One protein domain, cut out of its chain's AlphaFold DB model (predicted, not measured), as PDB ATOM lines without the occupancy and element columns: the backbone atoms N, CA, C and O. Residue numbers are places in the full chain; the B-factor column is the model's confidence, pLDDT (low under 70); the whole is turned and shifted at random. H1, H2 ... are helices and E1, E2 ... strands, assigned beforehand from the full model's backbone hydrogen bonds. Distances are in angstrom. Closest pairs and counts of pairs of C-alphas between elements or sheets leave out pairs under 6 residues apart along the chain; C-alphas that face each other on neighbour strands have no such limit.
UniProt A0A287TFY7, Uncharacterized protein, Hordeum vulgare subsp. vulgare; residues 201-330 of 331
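AT A GLANCE: This is residues 201 to 330 of the 331 residues of an uncharacterized protein of Hordeum vulgare subsp. vulgare (UniProt A0A287TFY7). A small, twisted sheet of four parallel strands, E3 E2 E1 E4, has H1 and H2 over one face and H3 over the other, and the short helices H4, H5 and H6 lead away past the ends of the strands to make one far end of an elongated body. From there the printed part turns back through H7, which grazes the sheet, and finishes with E4 at the sheet's edge. The printed part has 130 residues with seven named helices and four named strands, in the order E1 H1 E2 H2 H3 E3 H4 H5 H6 H7 E4, and its class is mixed, helices and strands. It is compact, with a radius of gyration of the C-alphas of 14.2 A, and its C-alphas span 43 by 27 by 23 A.

HOW THE PARTS SIT: The sheet runs E3, residues 282 to 286, E2, residues 236 to 241, E1, residues 206 to 209, and E4, residues 327 to 329, with E3 and E4 as edge strands. Its strands' lines turn by 65 degrees from edge to edge. E3 and E2 are parallel at 18 degrees, with N 239 and O 283 2.9 A apart, within hydrogen-bond range. E2 and E1 are parallel at 28 degrees, with N 209 and O 238 at 2.9 A. E1 and E4 are parallel at 21 degrees, with N 329 and O 208 at 3.1 A. H1, residues 223 to 232, lies over E2 at a height over the sheet of 8.3 A and runs along the strands, at 17 degrees to E2 on the local plane; the closest C-alphas of the two are those of Ala 227 and Cys 237, 6.2 A apart. H2, residues 253 to 259, is on the same face and stands up from the sheet at 45 degrees. H1 and H2 are close but not clearly touching, the C-alphas of Leu 224 and Glu 253 being the closest at 6.9 A. H3, residues 268 to 276, is on the opposite face, over E3 at a height of 7.7 A and along the strands at 3 degrees on the local plane; its closest C-alphas to E3 are those of Leu 275 and Phe 282, 5.1 A apart. This makes three layers, helices on both faces of a sheet. E1, H1, E2 form a strand-helix-strand unit, two parallel neighbour strands with a helix between, and its crossover is right-handed; E2, H2, H3, E3 form another. H4, residues 287 to 290, only grazes the sheet. H5, residues 292 to 295, is not on the sheet and touches H4 only at the corner, with the C-alphas of Gln 288 and His 295 closest at 5.3 A. H6, residues 298 to 304, is not on the sheet, and it and H5 meet only through their link. H7, residues 310 to 316, is apart from H6 and only grazes the sheet with residues 314 to 316. Every O i to N i+4 pair is within hydrogen-bond range in H1, H2 and H3; H6 and H7 each have 1 of 3, beside 3 of 4 O i to N i+3 pairs, and H4 and H5 are too short for an O i to N i+4 pair.

IN THESE COORDINATES: E2 is the longest strand, 17.3 A from C-alpha 236 at (31.904, -20.743, -19.962) to C-alpha 241; E3 measures 13.8 A. H1 is the longest helix at 14.3 A, and H3 measures 12.5 A. E1 begins at C-alpha 206, (36.536, -20.104, -21.356), and E4 ends at C-alpha 329, (43.222, -22.980, -13.885).

THE WHOLE: The two C-alphas farthest apart are those of Lys 278 and His 303, 43.3 A. The printed part has no cut. The links E1 to H1 and E2 to H2 are long, with 13 and 11 residues. Mean pLDDT of the printed part is 91.5; residues 324 to 330 are under 70.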
ATOM      1  N   ALA A 201      35.312 -22.266 -29.629       95.62
ATOM      2  CA  ALA A 201      34.040 -21.789 -29.100       95.62
ATOM      3  C   ALA A 201      33.922 -20.257 -29.191       95.62
ATOM      4  O   ALA A 201      34.860 -19.527 -28.845       95.62
ATOM      5  N   ASP A 202      32.757 -19.780 -29.626       94.25
ATOM      6  CA  ASP A 202      32.378 -18.365 -29.647       94.25
ATOM      7  C   ASP A 202      31.758 -17.951 -28.303       94.25
ATOM      8  O   ASP A 202      30.547 -17.800 -28.147       94.25
ATOM      9  N   VAL A 203      32.622 -17.829 -27.296       92.38
ATOM     10  CA  VAL A 203      32.272 -17.418 -25.930       92.38
ATOM     11  C   VAL A 203      33.161 -16.259 -25.483       92.38
ATOM     12  O   VAL A 203      34.274 -16.075 -25.981       92.38
ATOM     13  N   ASN A 204      32.675 -15.455 -24.535       87.31
ATOM     14  CA  ASN A 204      33.427 -14.303 -24.025       87.31
ATOM     15  C   ASN A 204      34.643 -14.718 -23.187       87.31
ATOM     16  O   ASN A 204      35.678 -14.050 -23.231       87.31
ATOM     17  N   SER A 205      34.500 -15.795 -22.412       89.69
ATOM     18  CA  SER A 205      35.580 -16.416 -21.656       89.69
ATOM     19  C   SER A 205      35.384 -17.930 -21.601       89.69
ATOM     20  O   SER A 205      34.254 -18.419 -21.591       89.69
ATOM     21  N   LEU A 206      36.497 -18.663 -21.540       94.31
ATOM     22  CA  LEU A 206      36.536 -20.104 -21.356       94.31
ATOM     23  C   LEU A 206      37.581 -20.435 -20.293       94.31
ATOM     24  O   LEU A 206      38.767 -20.149 -20.461       94.31
ATOM     25  N   THR A 207      37.132 -21.036 -19.194       94.81
ATOM     26  CA  THR A 207      38.013 -21.546 -18.134       94.81
ATOM     27  C   THR A 207      38.119 -23.060 -18.205       94.81
ATOM     28  O   THR A 207      37.108 -23.758 -18.165       94.81
ATOM     29  N   HIS A 208      39.349 -23.562 -18.259       94.44
ATOM     30  CA  HIS A 208      39.638 -24.991 -18.178       94.44
ATOM     31  C   HIS A 208      39.885 -25.401 -16.729       94.44
ATOM     32  O   HIS A 208      40.713 -24.782 -16.056       94.44
ATOM     33  N   TYR A 209      39.201 -26.455 -16.284       93.69
ATOM     34  CA  TYR A 209      39.415 -27.098 -14.992       93.69
ATOM     35  C   TYR A 209      40.145 -28.428 -15.169       93.69
ATOM     36  O   TYR A 209      39.542 -29.463 -15.463       93.69
ATOM     37  N   GLY A 210      41.456 -28.377 -14.947       89.38
ATOM     38  CA  GLY A 210      42.358 -29.522 -14.993       89.38
ATOM     39  C   GLY A 210      42.507 -30.215 -13.647       89.38
ATOM     40  O   GLY A 210      43.549 -30.100 -13.002       89.38
ATOM     41  N   GLU A 211      41.473 -30.914 -13.196       91.50
ATOM     42  CA  GLU A 211      41.531 -31.656 -11.934       91.50
ATOM     43  C   GLU A 211      42.446 -32.890 -12.035       91.50
ATOM     44  O   GLU A 211      42.582 -33.478 -13.108       91.50
ATOM     45  N   PRO A 212      43.062 -33.363 -10.933       92.62
ATOM     46  CA  PRO A 212      43.749 -34.649 -10.933       92.62
ATOM     47  C   PRO A 212      42.803 -35.794 -11.327       92.62
ATOM     48  O   PRO A 212      41.847 -36.102 -10.615       92.62
ATOM     49  N   TYR A 213      43.113 -36.473 -12.431       94.88
ATOM     50  CA  TYR A 213      42.254 -37.516 -13.004       94.88
ATOM     51  C   TYR A 213      42.042 -38.735 -12.099       94.88
ATOM     52  O   TYR A 213      41.050 -39.438 -12.242       94.88
ATOM     53  N   ASP A 214      42.944 -38.983 -11.143       93.81
ATOM     54  CA  ASP A 214      42.846 -40.078 -10.165       93.81
ATOM     55  C   ASP A 214      41.853 -39.822  -9.024       93.81
ATOM     56  O   ASP A 214      41.731 -40.651  -8.116       93.81
ATOM     57  N   GLY A 215      41.122 -38.708  -9.095       92.75
ATOM     58  CA  GLY A 215      39.985 -38.406  -8.243       92.75
ATOM     59  C   GLY A 215      40.352 -38.178  -6.779       92.75
ATOM     60  O   GLY A 215      41.517 -38.031  -6.381       92.75
ATOM     61  N   ASN A 216      39.318 -38.131  -5.940       91.31
ATOM     62  CA  ASN A 216      39.461 -37.874  -4.512       91.31
ATOM     63  C   ASN A 216      38.543 -38.773  -3.678       91.31
ATOM     64  O   ASN A 216      37.401 -39.019  -4.047       91.31
ATOM     65  N   THR A 217      39.045 -39.263  -2.545       88.25
ATOM     66  CA  THR A 217      38.280 -40.052  -1.559       88.25
ATOM     67  C   THR A 217      38.286 -39.435  -0.162       88.25
ATOM     68  O   THR A 217      37.657 -39.960   0.749       88.25
ATOM     69  N   ARG A 218      39.035 -38.346   0.035       89.19
ATOM     70  CA  ARG A 218      39.289 -37.733   1.345       89.19
ATOM     71  C   ARG A 218      38.426 -36.508   1.601       89.19
ATOM     72  O   ARG A 218      38.127 -36.221   2.752       89.19
ATOM     73  N   PHE A 219      38.075 -35.771   0.553       87.06
ATOM     74  CA  PHE A 219      37.265 -34.565   0.660       87.06
ATOM     75  C   PHE A 219      36.391 -34.363  -0.575       87.06
ATOM     76  O   PHE A 219      36.701 -34.851  -1.664       87.06
ATOM     77  N   PHE A 220      35.297 -33.627  -0.384       84.00
ATOM     78  CA  PHE A 220      34.392 -33.226  -1.452       84.00
ATOM     79  C   PHE A 220      35.073 -32.224  -2.389       84.00
ATOM     80  O   PHE A 220      35.655 -31.241  -1.928       84.00
ATOM     81  N   ARG A 221      34.985 -32.461  -3.701       87.69
ATOM     82  CA  ARG A 221      35.496 -31.535  -4.716       87.69
ATOM     83  C   ARG A 221      34.376 -30.633  -5.204       87.69
ATOM     84  O   ARG A 221      33.393 -31.095  -5.773       87.69
ATOM     85  N   SER A 222      34.542 -29.332  -4.982       92.31
ATOM     86  CA  SER A 222      33.561 -28.309  -5.343       92.31
ATOM     87  C   SER A 222      33.597 -27.913  -6.821       92.31
ATOM     88  O   SER A 222      32.851 -27.023  -7.213       92.31
ATOM     89  N   THR A 223      34.442 -28.532  -7.647       93.69
ATOM     90  CA  THR A 223      34.713 -28.098  -9.028       93.69
ATOM     91  C   THR A 223      33.455 -28.087  -9.897       93.69
ATOM     92  O   THR A 223      33.196 -27.084 -10.552       93.69
ATOM     93  N   LEU A 224      32.606 -29.122  -9.827       94.50
ATOM     94  CA  LEU A 224      31.320 -29.133 -10.547       94.50
ATOM     95  C   LEU A 224      30.365 -28.032 -10.075       94.50
ATOM     96  O   LEU A 224      29.674 -27.423 -10.886       94.50
ATOM     97  N   PHE A 225      30.341 -27.747  -8.772       94.81
ATOM     98  CA  PHE A 225      29.523 -26.664  -8.230       94.81
ATOM     99  C   PHE A 225      30.023 -25.299  -8.719       94.81
ATOM    100  O   PHE A 225      29.233 -24.481  -9.178       94.81
ATOM    101  N   VAL A 226      31.338 -25.068  -8.679       95.81
ATOM    102  CA  VAL A 226      31.955 -23.837  -9.191       95.81
ATOM    103  C   VAL A 226      31.692 -23.680 -10.691       95.81
ATOM    104  O   VAL A 226      31.355 -22.583 -11.129       95.81
ATOM    105  N   ALA A 227      31.791 -24.762 -11.464       95.19
ATOM    106  CA  ALA A 227      31.491 -24.769 -12.892       95.19
ATOM    107  C   ALA A 227      30.036 -24.371 -13.181       95.19
ATOM    108  O   ALA A 227      29.796 -23.464 -13.975       95.19
ATOM    109  N   ALA A 228      29.075 -24.973 -12.475       94.25
ATOM    110  CA  ALA A 228      27.661 -24.629 -12.607       94.25
ATOM    111  C   ALA A 228      27.390 -23.158 -12.245       94.25
ATOM    112  O   ALA A 228      26.700 -22.455 -12.976       94.25
ATOM    113  N   VAL A 229      27.984 -22.660 -11.154       95.69
ATOM    114  CA  VAL A 229      27.852 -21.251 -10.755       95.69
ATOM    115  C   VAL A 229      28.416 -20.322 -11.832       95.69
ATOM    116  O   VAL A 229      27.766 -19.340 -12.173       95.69
ATOM    117  N   ARG A 230      29.593 -20.624 -12.397       94.56
ATOM    118  CA  ARG A 230      30.177 -19.834 -13.494       94.56
ATOM    119  C   ARG A 230      29.285 -19.805 -14.729       94.56
ATOM    120  O   ARG A 230      29.060 -18.725 -15.272       94.56
ATOM    121  N   ALA A 231      28.733 -20.952 -15.114       94.19
ATOM    122  CA  ALA A 231      27.796 -21.039 -16.224       94.19
ATOM    123  C   ALA A 231      26.569 -20.132 -16.008       94.19
ATOM    124  O   ALA A 231      26.190 -19.398 -16.916       94.19
ATOM    125  N   CYS A 232      26.022 -20.064 -14.784       94.12
ATOM    126  CA  CYS A 232      24.928 -19.140 -14.450       94.12
ATOM    127  C   CYS A 232      25.293 -17.650 -14.599       94.12
ATOM    128  O   CYS A 232      24.402 -16.823 -14.781       94.12
ATOM    129  N   TYR A 233      26.580 -17.294 -14.525       93.81
ATOM    130  CA  TYR A 233      27.071 -15.934 -14.788       93.81
ATOM    131  C   TYR A 233      27.409 -15.686 -16.268       93.81
ATOM    132  O   TYR A 233      27.916 -14.617 -16.604       93.81
ATOM    133  N   GLY A 234      27.126 -16.641 -17.160       91.62
ATOM    134  CA  GLY A 234      27.464 -16.554 -18.583       91.62
ATOM    135  C   GLY A 234      28.956 -16.737 -18.873       91.62
ATOM    136  O   GLY A 234      29.421 -16.355 -19.945       91.62
ATOM    137  N   GLU A 235      29.709 -17.301 -17.925       93.94
ATOM    138  CA  GLU A 235      31.146 -17.537 -18.043       93.94
ATOM    139  C   GLU A 235      31.413 -19.020 -18.315       93.94
ATOM    140  O   GLU A 235      31.287 -19.857 -17.415       93.94
ATOM    141  N   ALA A 236      31.808 -19.352 -19.547       96.06
ATOM    142  CA  ALA A 236      31.904 -20.743 -19.962       96.06
ATOM    143  C   ALA A 236      33.056 -21.484 -19.268       96.06
ATOM    144  O   ALA A 236      34.126 -20.927 -18.976       96.06
ATOM    145  N   CYS A 237      32.857 -22.777 -19.009       95.69
ATOM    146  CA  CYS A 237      33.915 -23.619 -18.462       95.69
ATOM    147  C   CYS A 237      33.914 -25.047 -19.002       95.69
ATOM    148  O   CYS A 237      32.874 -25.662 -19.233       95.69
ATOM    149  N   LEU A 238      35.121 -25.574 -19.180       96.94
ATOM    150  CA  LEU A 238      35.363 -26.927 -19.646       96.94
ATOM    151  C   LEU A 238      36.072 -27.716 -18.552       96.94
ATOM    152  O   LEU A 238      37.145 -27.334 -18.086       96.94
ATOM    153  N   LEU A 239      35.482 -28.844 -18.182       96.75
ATOM    154  CA  LEU A 239      36.126 -29.863 -17.371       96.75
ATOM    155  C   LEU A 239      36.553 -31.011 -18.276       96.75
ATOM    156  O   LEU A 239      35.911 -31.301 -19.286       96.75
ATOM    157  N   HIS A 240      37.616 -31.699 -17.894       96.31
ATOM    158  CA  HIS A 240      38.029 -32.918 -18.570       96.31
ATOM    159  C   HIS A 240      38.622 -33.910 -17.576       96.31
ATOM    160  O   HIS A 240      39.148 -33.529 -16.530       96.31
ATOM    161  N   GLY A 241      38.496 -35.195 -17.883       96.06
ATOM    162  CA  GLY A 241      38.913 -36.256 -16.977       96.06
ATOM    163  C   GLY A 241      38.620 -37.642 -17.513       96.06
ATOM    164  O   GLY A 241      38.443 -37.845 -18.711       96.06
ATOM    165  N   VAL A 242      38.547 -38.610 -16.608       95.62
ATOM    166  CA  VAL A 242      38.192 -39.999 -16.918       95.62
ATOM    167  C   VAL A 242      37.201 -40.539 -15.897       95.62
ATOM    168  O   VAL A 242      36.987 -39.948 -14.836       95.62
ATOM    169  N   GLU A 243      36.595 -41.683 -16.201       93.31
ATOM    170  CA  GLU A 243      35.727 -42.372 -15.245       93.31
ATOM    171  C   GLU A 243      36.524 -42.962 -14.073       93.31
ATOM    172  O   GLU A 243      36.064 -42.928 -12.937       93.31
ATOM    173  N   TRP A 244      37.737 -43.461 -14.317       94.75
ATOM    174  CA  TRP A 244      38.582 -44.036 -13.275       94.75
ATOM    175  C   TRP A 244      40.065 -43.942 -13.641       94.75
ATOM    176  O   TRP A 244      40.424 -44.081 -14.809       94.75
ATOM    177  N   MET A 245      40.931 -43.707 -12.648       95.69
ATOM    178  CA  MET A 245      42.375 -43.603 -12.866       95.69
ATOM    179  C   MET A 245      43.200 -44.016 -11.631       95.69
ATOM    180  O   MET A 245      42.970 -43.515 -10.520       95.69
ATOM    181  N   PRO A 246      44.225 -44.870 -11.800       94.69
ATOM    182  CA  PRO A 246      45.185 -45.190 -10.749       94.69
ATOM    183  C   PRO A 246      46.168 -44.022 -10.499       94.69
ATOM    184  O   PRO A 246      46.383 -43.156 -11.355       94.69
ATOM    185  N   PRO A 247      46.835 -43.980  -9.330       92.06
ATOM    186  CA  PRO A 247      46.869 -45.014  -8.292       92.06
ATOM    187  C   PRO A 247      45.855 -44.819  -7.159       92.06
ATOM    188  O   PRO A 247      45.813 -45.653  -6.252       92.06
ATOM    189  N   LYS A 248      45.117 -43.700  -7.148       92.19
ATOM    190  CA  LYS A 248      44.144 -43.402  -6.089       92.19
ATOM    191  C   LYS A 248      42.792 -44.058  -6.342       92.19
ATOM    192  O   LYS A 248      42.200 -44.520  -5.373       92.19
ATOM    193  N   GLY A 249      42.326 -44.088  -7.596       93.12
ATOM    194  CA  GLY A 249      41.006 -44.618  -7.940       93.12
ATOM    195  C   GLY A 249      39.880 -43.933  -7.161       93.12
ATOM    196  O   GLY A 249      38.978 -44.608  -6.676       93.12
ATOM    197  N   GLY A 250      39.996 -42.620  -6.937       94.38
ATOM    198  CA  GLY A 250      39.005 -41.849  -6.195       94.38
ATOM    199  C   GLY A 250      37.820 -41.414  -7.046       94.38
ATOM    200  O   GLY A 250      37.768 -41.694  -8.239       94.38
ATOM    201  N   ILE A 251      36.886 -40.686  -6.427       94.75
ATOM    202  CA  ILE A 251      35.678 -40.211  -7.105       94.75
ATOM    203  C   ILE A 251      36.031 -39.090  -8.084       94.75
ATOM    204  O   ILE A 251      36.583 -38.067  -7.655       94.75
ATOM    205  N   THR A 252      35.718 -39.272  -9.372       95.31
ATOM    206  CA  THR A 252      35.978 -38.304 -10.457       95.31
ATOM    207  C   THR A 252      34.777 -37.392 -10.757       95.31
ATOM    208  O   THR A 252      33.638 -37.711 -10.411       95.31
ATOM    209  N   GLU A 253      34.999 -36.251 -11.422       94.69
ATOM    210  CA  GLU A 253      33.926 -35.391 -11.949       94.69
ATOM    211  C   GLU A 253      33.051 -36.160 -12.945       94.69
ATOM    212  O   GLU A 253      31.828 -36.049 -12.896       94.69
ATOM    213  N   GLY A 254      33.671 -36.993 -13.789       94.62
ATOM    214  CA  GLY A 254      32.970 -37.855 -14.735       94.62
ATOM    215  C   GLY A 254      32.031 -38.843 -14.046       94.62
ATOM    216  O   GLY A 254      30.886 -38.982 -14.464       94.62
ATOM    217  N   GLN A 255      32.464 -39.478 -12.950       95.31
ATOM    218  CA  GLN A 255      31.599 -40.375 -12.174       95.31
ATOM    219  C   GLN A 255      30.402 -39.643 -11.565       95.31
ATOM    220  O   GLN A 255      29.282 -40.148 -11.630       95.31
ATOM    221  N   MET A 256      30.616 -38.451 -11.000       94.31
ATOM    222  CA  MET A 256      29.530 -37.650 -10.426       94.31
ATOM    223  C   MET A 256      28.526 -37.207 -11.497       94.31
ATOM    224  O   MET A 256      27.323 -37.373 -11.309       94.31
ATOM    225  N   LEU A 257      29.003 -36.705 -12.639       95.00
ATOM    226  CA  LEU A 257      28.149 -36.292 -13.755       95.00
ATOM    227  C   LEU A 257      27.351 -37.466 -14.333       95.00
ATOM    228  O   LEU A 257      26.139 -37.351 -14.519       95.00
ATOM    229  N   LYS A 258      27.999 -38.618 -14.540       95.50
ATOM    230  CA  LYS A 258      27.341 -39.856 -14.979       95.50
ATOM    231  C   LYS A 258      26.262 -40.299 -13.991       95.50
ATOM    232  O   LYS A 258      25.159 -40.642 -14.404       95.50
ATOM    233  N   PHE A 259      26.546 -40.242 -12.688       94.94
ATOM    234  CA  PHE A 259      25.571 -40.551 -11.637       94.94
ATOM    235  C   PHE A 259      24.361 -39.602 -11.654       94.94
ATOM    236  O   PHE A 259      23.237 -40.039 -11.423       94.94
ATOM    237  N   MET A 260      24.569 -38.323 -11.979       94.25
ATOM    238  CA  MET A 260      23.500 -37.330 -12.147       94.25
ATOM    239  C   MET A 260      22.712 -37.478 -13.464       94.25
ATOM    240  O   MET A 260      21.752 -36.740 -13.677       94.25
ATOM    241  N   GLY A 261      23.090 -38.413 -14.342       95.38
ATOM    242  CA  GLY A 261      22.428 -38.655 -15.628       95.38
ATOM    243  C   GLY A 261      22.942 -37.794 -16.787       95.38
ATOM    244  O   GLY A 261      22.307 -37.762 -17.840       95.38
ATOM    245  N   ALA A 262      24.074 -37.100 -16.624       94.12
ATOM    246  CA  ALA A 262      24.689 -36.337 -17.706       94.12
ATOM    247  C   ALA A 262      25.392 -37.259 -18.719       94.12
ATOM    248  O   ALA A 262      25.949 -38.300 -18.362       94.12
ATOM    249  N   ASN A 263      25.423 -36.844 -19.989       94.00
ATOM    250  CA  ASN A 263      26.219 -37.524 -21.007       94.00
ATOM    251  C   ASN A 263      27.708 -37.174 -20.845       94.00
ATOM    252  O   ASN A 263      28.105 -36.033 -21.072       94.00
ATOM    253  N   THR A 264      28.534 -38.161 -20.496       95.69
ATOM    254  CA  THR A 264      29.994 -38.015 -20.361       95.69
ATOM    255  C   THR A 264      30.779 -38.449 -21.601       95.69
ATOM    256  O   THR A 264      32.006 -38.411 -21.579       95.69
ATOM    257  N   HIS A 265      30.099 -38.866 -22.669       95.75
ATOM    258  CA  HIS A 265      30.687 -39.284 -23.944       95.75
ATOM    259  C   HIS A 265      30.414 -38.218 -25.004       95.75
ATOM    260  O   HIS A 265      29.582 -38.382 -25.897       95.75
ATOM    261  N   LEU A 266      31.069 -37.070 -24.836       96.31
ATOM    262  CA  LEU A 266      30.997 -35.949 -25.764       96.31
ATOM    263  C   LEU A 266      32.269 -35.899 -26.604       96.31
ATOM    264  O   LEU A 266      33.373 -35.966 -26.068       96.31
ATOM    265  N   SER A 267      32.111 -35.696 -27.909       95.75
ATOM    266  CA  SER A 267      33.212 -35.242 -28.761       95.75
ATOM    267  C   SER A 267      33.585 -33.785 -28.437       95.75
ATOM    268  O   SER A 267      32.723 -33.019 -27.984       95.75
ATOM    269  N   PRO A 268      34.821 -33.339 -28.738       95.31
ATOM    270  CA  PRO A 268      35.211 -31.934 -28.592       95.31
ATOM    271  C   PRO A 268      34.248 -30.947 -29.276       95.31
ATOM    272  O   PRO A 268      33.939 -29.889 -28.729       95.31
ATOM    273  N   THR A 269      33.703 -31.307 -30.443       96.00
ATOM    274  CA  THR A 269      32.722 -30.482 -31.166       96.00
ATOM    275  C   THR A 269      31.383 -30.387 -30.434       96.00
ATOM    276  O   THR A 269      30.799 -29.309 -30.372       96.00
ATOM    277  N   GLN A 270      30.898 -31.479 -29.838       97.31
ATOM    278  CA  GLN A 270      29.681 -31.439 -29.017       97.31
ATOM    279  C   GLN A 270      29.900 -30.639 -27.730       97.31
ATOM    280  O   GLN A 270      29.015 -29.887 -27.326       97.31
ATOM    281  N   ALA A 271      31.083 -30.743 -27.117       97.25
ATOM    282  CA  ALA A 271      31.440 -29.902 -25.979       97.25
ATOM    283  C   ALA A 271      31.430 -28.414 -26.356       97.25
ATOM    284  O   ALA A 271      30.851 -27.625 -25.615       97.25
ATOM    285  N   LYS A 272      31.961 -28.028 -27.528       97.19
ATOM    286  CA  LYS A 272      31.818 -26.656 -28.055       97.19
ATOM    287  C   LYS A 272      30.353 -26.209 -28.096       97.19
ATOM    288  O   LYS A 272      30.059 -25.113 -27.637       97.19
ATOM    289  N   THR A 273      29.441 -27.040 -28.605       97.62
ATOM    290  CA  THR A 273      28.010 -26.692 -28.666       97.62
ATOM    291  C   THR A 273      27.415 -26.417 -27.284       97.62
ATOM    292  O   THR A 273      26.668 -25.457 -27.139       97.62
ATOM    293  N   LEU A 274      27.769 -27.204 -26.263       97.12
ATOM    294  CA  LEU A 274      27.306 -26.965 -24.887       97.12
ATOM    295  C   LEU A 274      27.924 -25.712 -24.257       97.12
ATOM    296  O   LEU A 274      27.274 -25.038 -23.464       97.12
ATOM    297  N   LEU A 275      29.174 -25.395 -24.603       97.12
ATOM    298  CA  LEU A 275      29.852 -24.189 -24.122       97.12
ATOM    299  C   LEU A 275      29.221 -22.907 -24.689       97.12
ATOM    300  O   LEU A 275      29.174 -21.901 -23.990       97.12
ATOM    301  N   GLU A 276      28.747 -22.944 -25.936       96.25
ATOM    302  CA  GLU A 276      28.086 -21.815 -26.613       96.25
ATOM    303  C   GLU A 276      26.599 -21.670 -26.239       96.25
ATOM    304  O   GLU A 276      25.989 -20.628 -26.497       96.25
ATOM    305  N   ASP A 277      26.008 -22.700 -25.630       95.94
ATOM    306  CA  ASP A 277      24.626 -22.682 -25.169       95.94
ATOM    307  C   ASP A 277      24.474 -21.820 -23.904       95.94
ATOM    308  O   ASP A 277      25.077 -22.089 -22.865       95.94
ATOM    309  N   LYS A 278      23.619 -20.795 -23.989       91.62
ATOM    310  CA  LYS A 278      23.362 -19.834 -22.906       91.62
ATOM    311  C   LYS A 278      22.628 -20.443 -21.716       91.62
ATOM    312  O   LYS A 278      22.739 -19.896 -20.622       91.62
ATOM    313  N   ASP A 279      21.898 -21.535 -21.926       93.44
ATOM    314  CA  ASP A 279      21.179 -22.227 -20.856       93.44
ATOM    315  C   ASP A 279      22.068 -23.265 -20.145       93.44
ATOM    316  O   ASP A 279      21.791 -23.628 -19.000       93.44
ATOM    317  N   THR A 280      23.158 -23.710 -20.790       94.31
ATOM    318  CA  THR A 280      24.076 -24.732 -20.257       94.31
ATOM    319  C   THR A 280      25.403 -24.145 -19.767       94.31
ATOM    320  O   THR A 280      25.753 -24.331 -18.605       94.31
ATOM    321  N   GLY A 281      26.174 -23.473 -20.629       94.25
ATOM    322  CA  GLY A 281      27.401 -22.745 -20.276       94.25
ATOM    323  C   GLY A 281      28.582 -23.567 -19.729       94.25
ATOM    324  O   GLY A 281      29.599 -22.986 -19.350       94.25
ATOM    325  N   PHE A 282      28.510 -24.898 -19.668       95.81
ATOM    326  CA  PHE A 282      29.659 -25.741 -19.318       95.81
ATOM    327  C   PHE A 282      29.623 -27.108 -20.005       95.81
ATOM    328  O   PHE A 282      28.569 -27.599 -20.403       95.81
ATOM    329  N   ALA A 283      30.788 -27.747 -20.118       97.19
ATOM    330  CA  ALA A 283      30.917 -29.091 -20.674       97.19
ATOM    331  C   ALA A 283      31.922 -29.945 -19.890       97.19
ATOM    332  O   ALA A 283      32.840 -29.427 -19.250       97.19
ATOM    333  N   TYR A 284      31.767 -31.267 -19.981       97.38
ATOM    334  CA  TYR A 284      32.742 -32.246 -19.504       97.38
ATOM    335  C   TYR A 284      33.194 -33.139 -20.659       97.38
ATOM    336  O   TYR A 284      32.360 -33.737 -21.338       97.38
ATOM    337  N   LEU A 285      34.505 -33.265 -20.857       96.94
ATOM    338  CA  LEU A 285      35.097 -34.169 -21.841       96.94
ATOM    339  C   LEU A 285      35.772 -35.362 -21.166       96.94
ATOM    340  O   LEU A 285      36.644 -35.210 -20.309       96.94
ATOM    341  N   ASN A 286      35.406 -36.567 -21.595       96.19
ATOM    342  CA  ASN A 286      36.154 -37.768 -21.245       96.19
ATOM    343  C   ASN A 286      37.418 -37.855 -22.115       96.19
ATOM    344  O   ASN A 286      37.350 -37.689 -23.332       96.19
ATOM    345  N   LEU A 287      38.565 -38.147 -21.498       94.69
ATOM    346  CA  LEU A 287      39.848 -38.330 -22.178       94.69
ATOM    347  C   LEU A 287      39.774 -39.379 -23.293       94.69
ATOM    348  O   LEU A 287      40.477 -39.244 -24.284       94.69
ATOM    349  N   GLN A 288      38.913 -40.393 -23.156       93.94
ATOM    350  CA  GLN A 288      38.683 -41.389 -24.201       93.94
ATOM    351  C   GLN A 288      38.243 -40.752 -25.526       93.94
ATOM    352  O   GLN A 288      38.701 -41.180 -26.579       93.94
ATOM    353  N   GLU A 289      37.396 -39.723 -25.462       93.69
ATOM    354  CA  GLU A 289      36.867 -39.013 -26.633       93.69
ATOM    355  C   GLU A 289      37.777 -37.851 -27.063       93.69
ATOM    356  O   GLU A 289      37.767 -37.440 -28.221       93.69
ATOM    357  N   ALA A 290      38.546 -37.291 -26.124       92.81
ATOM    358  CA  ALA A 290      39.351 -36.090 -26.342       92.81
ATOM    359  C   ALA A 290      40.812 -36.375 -26.730       92.81
ATOM    360  O   ALA A 290      41.427 -35.569 -27.421       92.81
ATOM    361  N   CYS A 291      41.383 -37.492 -26.276       93.62
ATOM    362  CA  CYS A 291      42.742 -37.916 -26.605       93.62
ATOM    363  C   CYS A 291      42.919 -39.436 -26.372       93.62
ATOM    364  O   CYS A 291      43.458 -39.857 -25.338       93.62
ATOM    365  N   PRO A 292      42.485 -40.285 -27.328       91.88
ATOM    366  CA  PRO A 292      42.583 -41.741 -27.210       91.88
ATOM    367  C   PRO A 292      43.993 -42.275 -26.878       91.88
ATOM    368  O   PRO A 292      44.081 -43.189 -26.049       91.88
ATOM    369  N   PRO A 293      45.104 -41.716 -27.417       92.00
ATOM    370  CA  PRO A 293      46.451 -42.145 -27.032       92.00
ATOM    371  C   PRO A 293      46.739 -42.001 -25.537       92.00
ATOM    372  O   PRO A 293      47.256 -42.934 -24.926       92.00
ATOM    373  N   LEU A 294      46.336 -40.894 -24.910       92.81
ATOM    374  CA  LEU A 294      46.505 -40.699 -23.467       92.81
ATOM    375  C   LEU A 294      45.572 -41.592 -22.643       92.81
ATOM    376  O   LEU A 294      45.951 -42.073 -21.579       92.81
ATOM    377  N   HIS A 295      44.365 -41.867 -23.133       94.12
ATOM    378  CA  HIS A 295      43.455 -42.796 -22.464       94.12
ATOM    379  C   HIS A 295      43.982 -44.244 -22.475       94.12
ATOM    380  O   HIS A 295      43.782 -44.990 -21.516       94.12
ATOM    381  N   SER A 296      44.694 -44.647 -23.530       92.75
ATOM    382  CA  SER A 296      45.181 -46.024 -23.697       92.75
ATOM    383  C   SER A 296      46.118 -46.512 -22.579       92.75
ATOM    384  O   SER A 296      46.194 -47.709 -22.311       92.75
ATOM    385  N   ILE A 297      46.792 -45.601 -21.866       93.19
ATOM    386  CA  ILE A 297      47.785 -45.961 -20.843       93.19
ATOM    387  C   ILE A 297      47.197 -46.245 -19.457       93.19
ATOM    388  O   ILE A 297      47.950 -46.572 -18.538       93.19
ATOM    389  N   ILE A 298      45.880 -46.104 -19.259       94.19
ATOM    390  CA  ILE A 298      45.252 -46.264 -17.935       94.19
ATOM    391  C   ILE A 298      45.567 -47.640 -17.336       94.19
ATOM    392  O   ILE A 298      45.982 -47.704 -16.178       94.19
ATOM    393  N   GLY A 299      45.471 -48.707 -18.138       93.31
ATOM    394  CA  GLY A 299      45.798 -50.071 -17.702       93.31
ATOM    395  C   GLY A 299      47.258 -50.211 -17.260       93.31
ATOM    396  O   GLY A 299      47.536 -50.701 -16.169       93.31
ATOM    397  N   LEU A 300      48.203 -49.661 -18.032       94.94
ATOM    398  CA  LEU A 300      49.622 -49.637 -17.653       94.94
ATOM    399  C   LEU A 300      49.839 -48.915 -16.311       94.94
ATOM    400  O   LEU A 300      50.636 -49.351 -15.475       94.94
ATOM    401  N   ARG A 301      49.119 -47.810 -16.070       95.25
ATOM    402  CA  ARG A 301      49.269 -47.007 -14.846       95.25
ATOM    403  C   ARG A 301      48.852 -47.762 -13.576       95.25
ATOM    404  O   ARG A 301      49.322 -47.404 -12.492       95.25
ATOM    405  N   GLU A 302      48.039 -48.816 -13.675       93.88
ATOM    406  CA  GLU A 302      47.709 -49.681 -12.532       93.88
ATOM    407  C   GLU A 302      48.954 -50.379 -11.973       93.88
ATOM    408  O   GLU A 302      49.102 -50.550 -10.760       93.88
ATOM    409  N   HIS A 303      49.894 -50.704 -12.860       95.75
ATOM    410  CA  HIS A 303      51.076 -51.507 -12.571       95.75
ATOM    411  C   HIS A 303      52.292 -50.701 -12.097       95.75
ATOM    412  O   HIS A 303      53.245 -51.281 -11.577       95.75
ATOM    413  N   ILE A 304      52.281 -49.373 -12.229       94.38
ATOM    414  CA  ILE A 304      53.432 -48.529 -11.854       94.38
ATOM    415  C   ILE A 304      53.258 -47.822 -10.499       94.38
ATOM    416  O   ILE A 304      54.202 -47.226  -9.983       94.38
ATOM    417  N   LYS A 305      52.051 -47.861  -9.907       93.06
ATOM    418  CA  LYS A 305      51.659 -47.274  -8.600       93.06
ATOM    419  C   LYS A 305      51.835 -45.755  -8.442       93.06
ATOM    420  O   LYS A 305      51.393 -45.183  -7.441       93.06
ATOM    421  N   LYS A 306      52.491 -45.082  -9.378       95.19
ATOM    422  CA  LYS A 306      52.875 -43.673  -9.302       95.19
ATOM    423  C   LYS A 306      52.266 -42.885 -10.448       95.19
ATOM    424  O   LYS A 306      51.914 -43.439 -11.480       95.19
ATOM    425  N   ARG A 307      52.137 -41.574 -10.247       94.94
ATOM    426  CA  ARG A 307      51.675 -40.655 -11.289       94.94
ATOM    427  C   ARG A 307      52.833 -40.392 -12.266       94.94
ATOM    428  O   ARG A 307      53.843 -39.865 -11.811       94.94
ATOM    429  N   PRO A 308      52.756 -40.772 -13.543       95.38
ATOM    430  CA  PRO A 308      53.807 -40.442 -14.506       95.38
ATOM    431  C   PRO A 308      53.775 -38.942 -14.868       95.38
ATOM    432  O   PRO A 308      52.796 -38.278 -14.510       95.38
ATOM    433  N   PRO A 309      54.770 -38.426 -15.618       95.25
ATOM    434  CA  PRO A 309      54.750 -37.069 -16.180       95.25
ATOM    435  C   PRO A 309      53.423 -36.677 -16.837       95.25
ATOM    436  O   PRO A 309      52.927 -35.560 -16.669       95.25
ATOM    437  N   LEU A 310      52.797 -37.645 -17.513       95.00
ATOM    438  CA  LEU A 310      51.511 -37.490 -18.190       95.00
ATOM    439  C   LEU A 310      50.392 -37.011 -17.253       95.00
ATOM    440  O   LEU A 310      49.539 -36.238 -17.665       95.00
ATOM    441  N   ALA A 311      50.430 -37.363 -15.965       95.12
ATOM    442  CA  ALA A 311      49.434 -36.894 -14.999       95.12
ATOM    443  C   ALA A 311      49.483 -35.373 -14.760       95.12
ATOM    444  O   ALA A 311      48.528 -34.794 -14.236       95.12
ATOM    445  N   THR A 312      50.602 -34.724 -15.089       93.25
ATOM    446  CA  THR A 312      50.723 -33.264 -15.069       93.25
ATOM    447  C   THR A 312      50.238 -32.671 -16.387       93.25
ATOM    448  O   THR A 312      49.451 -31.728 -16.352       93.25
ATOM    449  N   SER A 313      50.649 -33.232 -17.530       92.44
ATOM    450  CA  SER A 313      50.255 -32.716 -18.849       92.44
ATOM    451  C   SER A 313      48.759 -32.865 -19.131       92.44
ATOM    452  O   SER A 313      48.169 -31.970 -19.730       92.44
ATOM    453  N   GLU A 314      48.130 -33.935 -18.634       94.50
ATOM    454  CA  GLU A 314      46.683 -34.192 -18.690       94.50
ATOM    455  C   GLU A 314      45.857 -33.000 -18.170       94.50
ATOM    456  O   GLU A 314      44.802 -32.692 -18.716       94.50
ATOM    457  N   LYS A 315      46.348 -32.290 -17.146       93.00
ATOM    458  CA  LYS A 315      45.620 -31.199 -16.476       93.00
ATOM    459  C   LYS A 315      45.633 -29.876 -17.240       93.00
ATOM    460  O   LYS A 315      44.832 -29.000 -16.946       93.00
ATOM    461  N   VAL A 316      46.538 -29.698 -18.193       92.19
ATOM    462  CA  VAL A 316      46.695 -28.415 -18.905       92.19
ATOM    463  C   VAL A 316      46.190 -28.470 -20.345       92.19
ATOM    464  O   VAL A 316      46.402 -27.530 -21.108       92.19
ATOM    465  N   GLN A 317      45.521 -29.562 -20.715       92.19
ATOM    466  CA  GLN A 317      45.016 -29.783 -22.063       92.19
ATOM    467  C   GLN A 317      43.897 -28.798 -22.429       92.19
ATOM    468  O   GLN A 317      43.000 -28.496 -21.641       92.19
ATOM    469  N   GLN A 318      43.932 -28.321 -23.674       92.06
ATOM    470  CA  GLN A 318      42.946 -27.389 -24.224       92.06
ATOM    471  C   GLN A 318      42.173 -28.034 -25.376       92.06
ATOM    472  O   GLN A 318      42.319 -27.651 -26.536       92.06
ATOM    473  N   PHE A 319      41.331 -29.016 -25.044       93.50
ATOM    474  CA  PHE A 319      40.544 -29.779 -26.024       93.50
ATOM    475  C   PHE A 319      39.481 -28.953 -26.768       93.50
ATOM    476  O   PHE A 319      38.992 -29.372 -27.812       93.50
ATOM    477  N   VAL A 320      39.133 -27.775 -26.248       94.31
ATOM    478  CA  VAL A 320      38.360 -26.730 -26.931       94.31
ATOM    479  C   VAL A 320      39.091 -25.418 -26.669       94.31
ATOM    480  O   VAL A 320      39.589 -25.206 -25.567       94.31
ATOM    481  N   ARG A 321      39.186 -24.541 -27.664       91.94
ATOM    482  CA  ARG A 321      39.795 -23.210 -27.523       91.94
ATOM    483  C   ARG A 321      38.724 -22.136 -27.680       91.94
ATOM    484  O   ARG A 321      37.599 -22.427 -28.064       91.94
ATOM    485  N   GLN A 322      39.068 -20.886 -27.404       84.94
ATOM    486  CA  GLN A 322      38.190 -19.740 -27.645       84.94
ATOM    487  C   GLN A 322      38.896 -18.668 -28.480       84.94
ATOM    488  O   GLN A 322      40.124 -18.647 -28.565       84.94
ATOM    489  N   VAL A 323      38.114 -17.777 -29.095       71.19
ATOM    490  CA  VAL A 323      38.613 -16.732 -30.011       71.19
ATOM    491  C   VAL A 323      39.439 -15.653 -29.284       71.19
ATOM    492  O   VAL A 323      40.320 -15.040 -29.886       71.19
ATOM    493  N   LYS A 324      39.188 -15.406 -27.987       60.62
ATOM    494  CA  LYS A 324      39.875 -14.385 -27.162       60.62
ATOM    495  C   LYS A 324      40.572 -15.021 -25.947       60.62
ATOM    496  O   LYS A 324      40.163 -16.080 -25.516       60.62
ATOM    497  N   LEU A 325      41.642 -14.400 -25.430       48.59
ATOM    498  CA  LEU A 325      42.506 -14.820 -24.293       48.59
ATOM    499  C   LEU A 325      42.027 -16.032 -23.460       48.59
ATOM    500  O   LEU A 325      41.152 -15.896 -22.612       48.59
ATOM    501  N   ALA A 326      42.633 -17.208 -23.655       51.66
ATOM    502  CA  ALA A 326      42.385 -18.405 -22.845       51.66
ATOM    503  C   ALA A 326      43.133 -18.351 -21.499       51.66
ATOM    504  O   ALA A 326      44.325 -18.044 -21.462       51.66
ATOM    505  N   GLY A 327      42.442 -18.686 -20.407       52.38
ATOM    506  CA  GLY A 327      43.034 -18.917 -19.087       52.38
ATOM    507  C   GLY A 327      42.839 -20.373 -18.664       52.38
ATOM    508  O   GLY A 327      41.737 -20.911 -18.765       52.38
ATOM    509  N   VAL A 328      43.899 -21.024 -18.188       51.31
ATOM    510  CA  VAL A 328      43.842 -22.386 -17.629       51.31
ATOM    511  C   VAL A 328      44.017 -22.287 -16.118       51.31
ATOM    512  O   VAL A 328      44.982 -21.679 -15.660       51.31
ATOM    513  N   ILE A 329      43.102 -22.879 -15.344       50.34
ATOM    514  CA  ILE A 329      43.222 -22.980 -13.885       50.34
ATOM    515  C   ILE A 329      43.427 -24.459 -13.536       50.34
ATOM    516  O   ILE A 329      42.512 -25.272 -13.652       50.34
ATOM    517  N   SER A 330      44.640 -24.807 -13.101       39.53
ATOM    518  CA  SER A 330      44.945 -26.113 -12.501       39.53
ATOM    519  C   SER A 330      45.113 -25.929 -10.998       39.53
ATOM    520  O   SER A 330      45.848 -25.037 -10.569       39.53
TER     521      SER A 330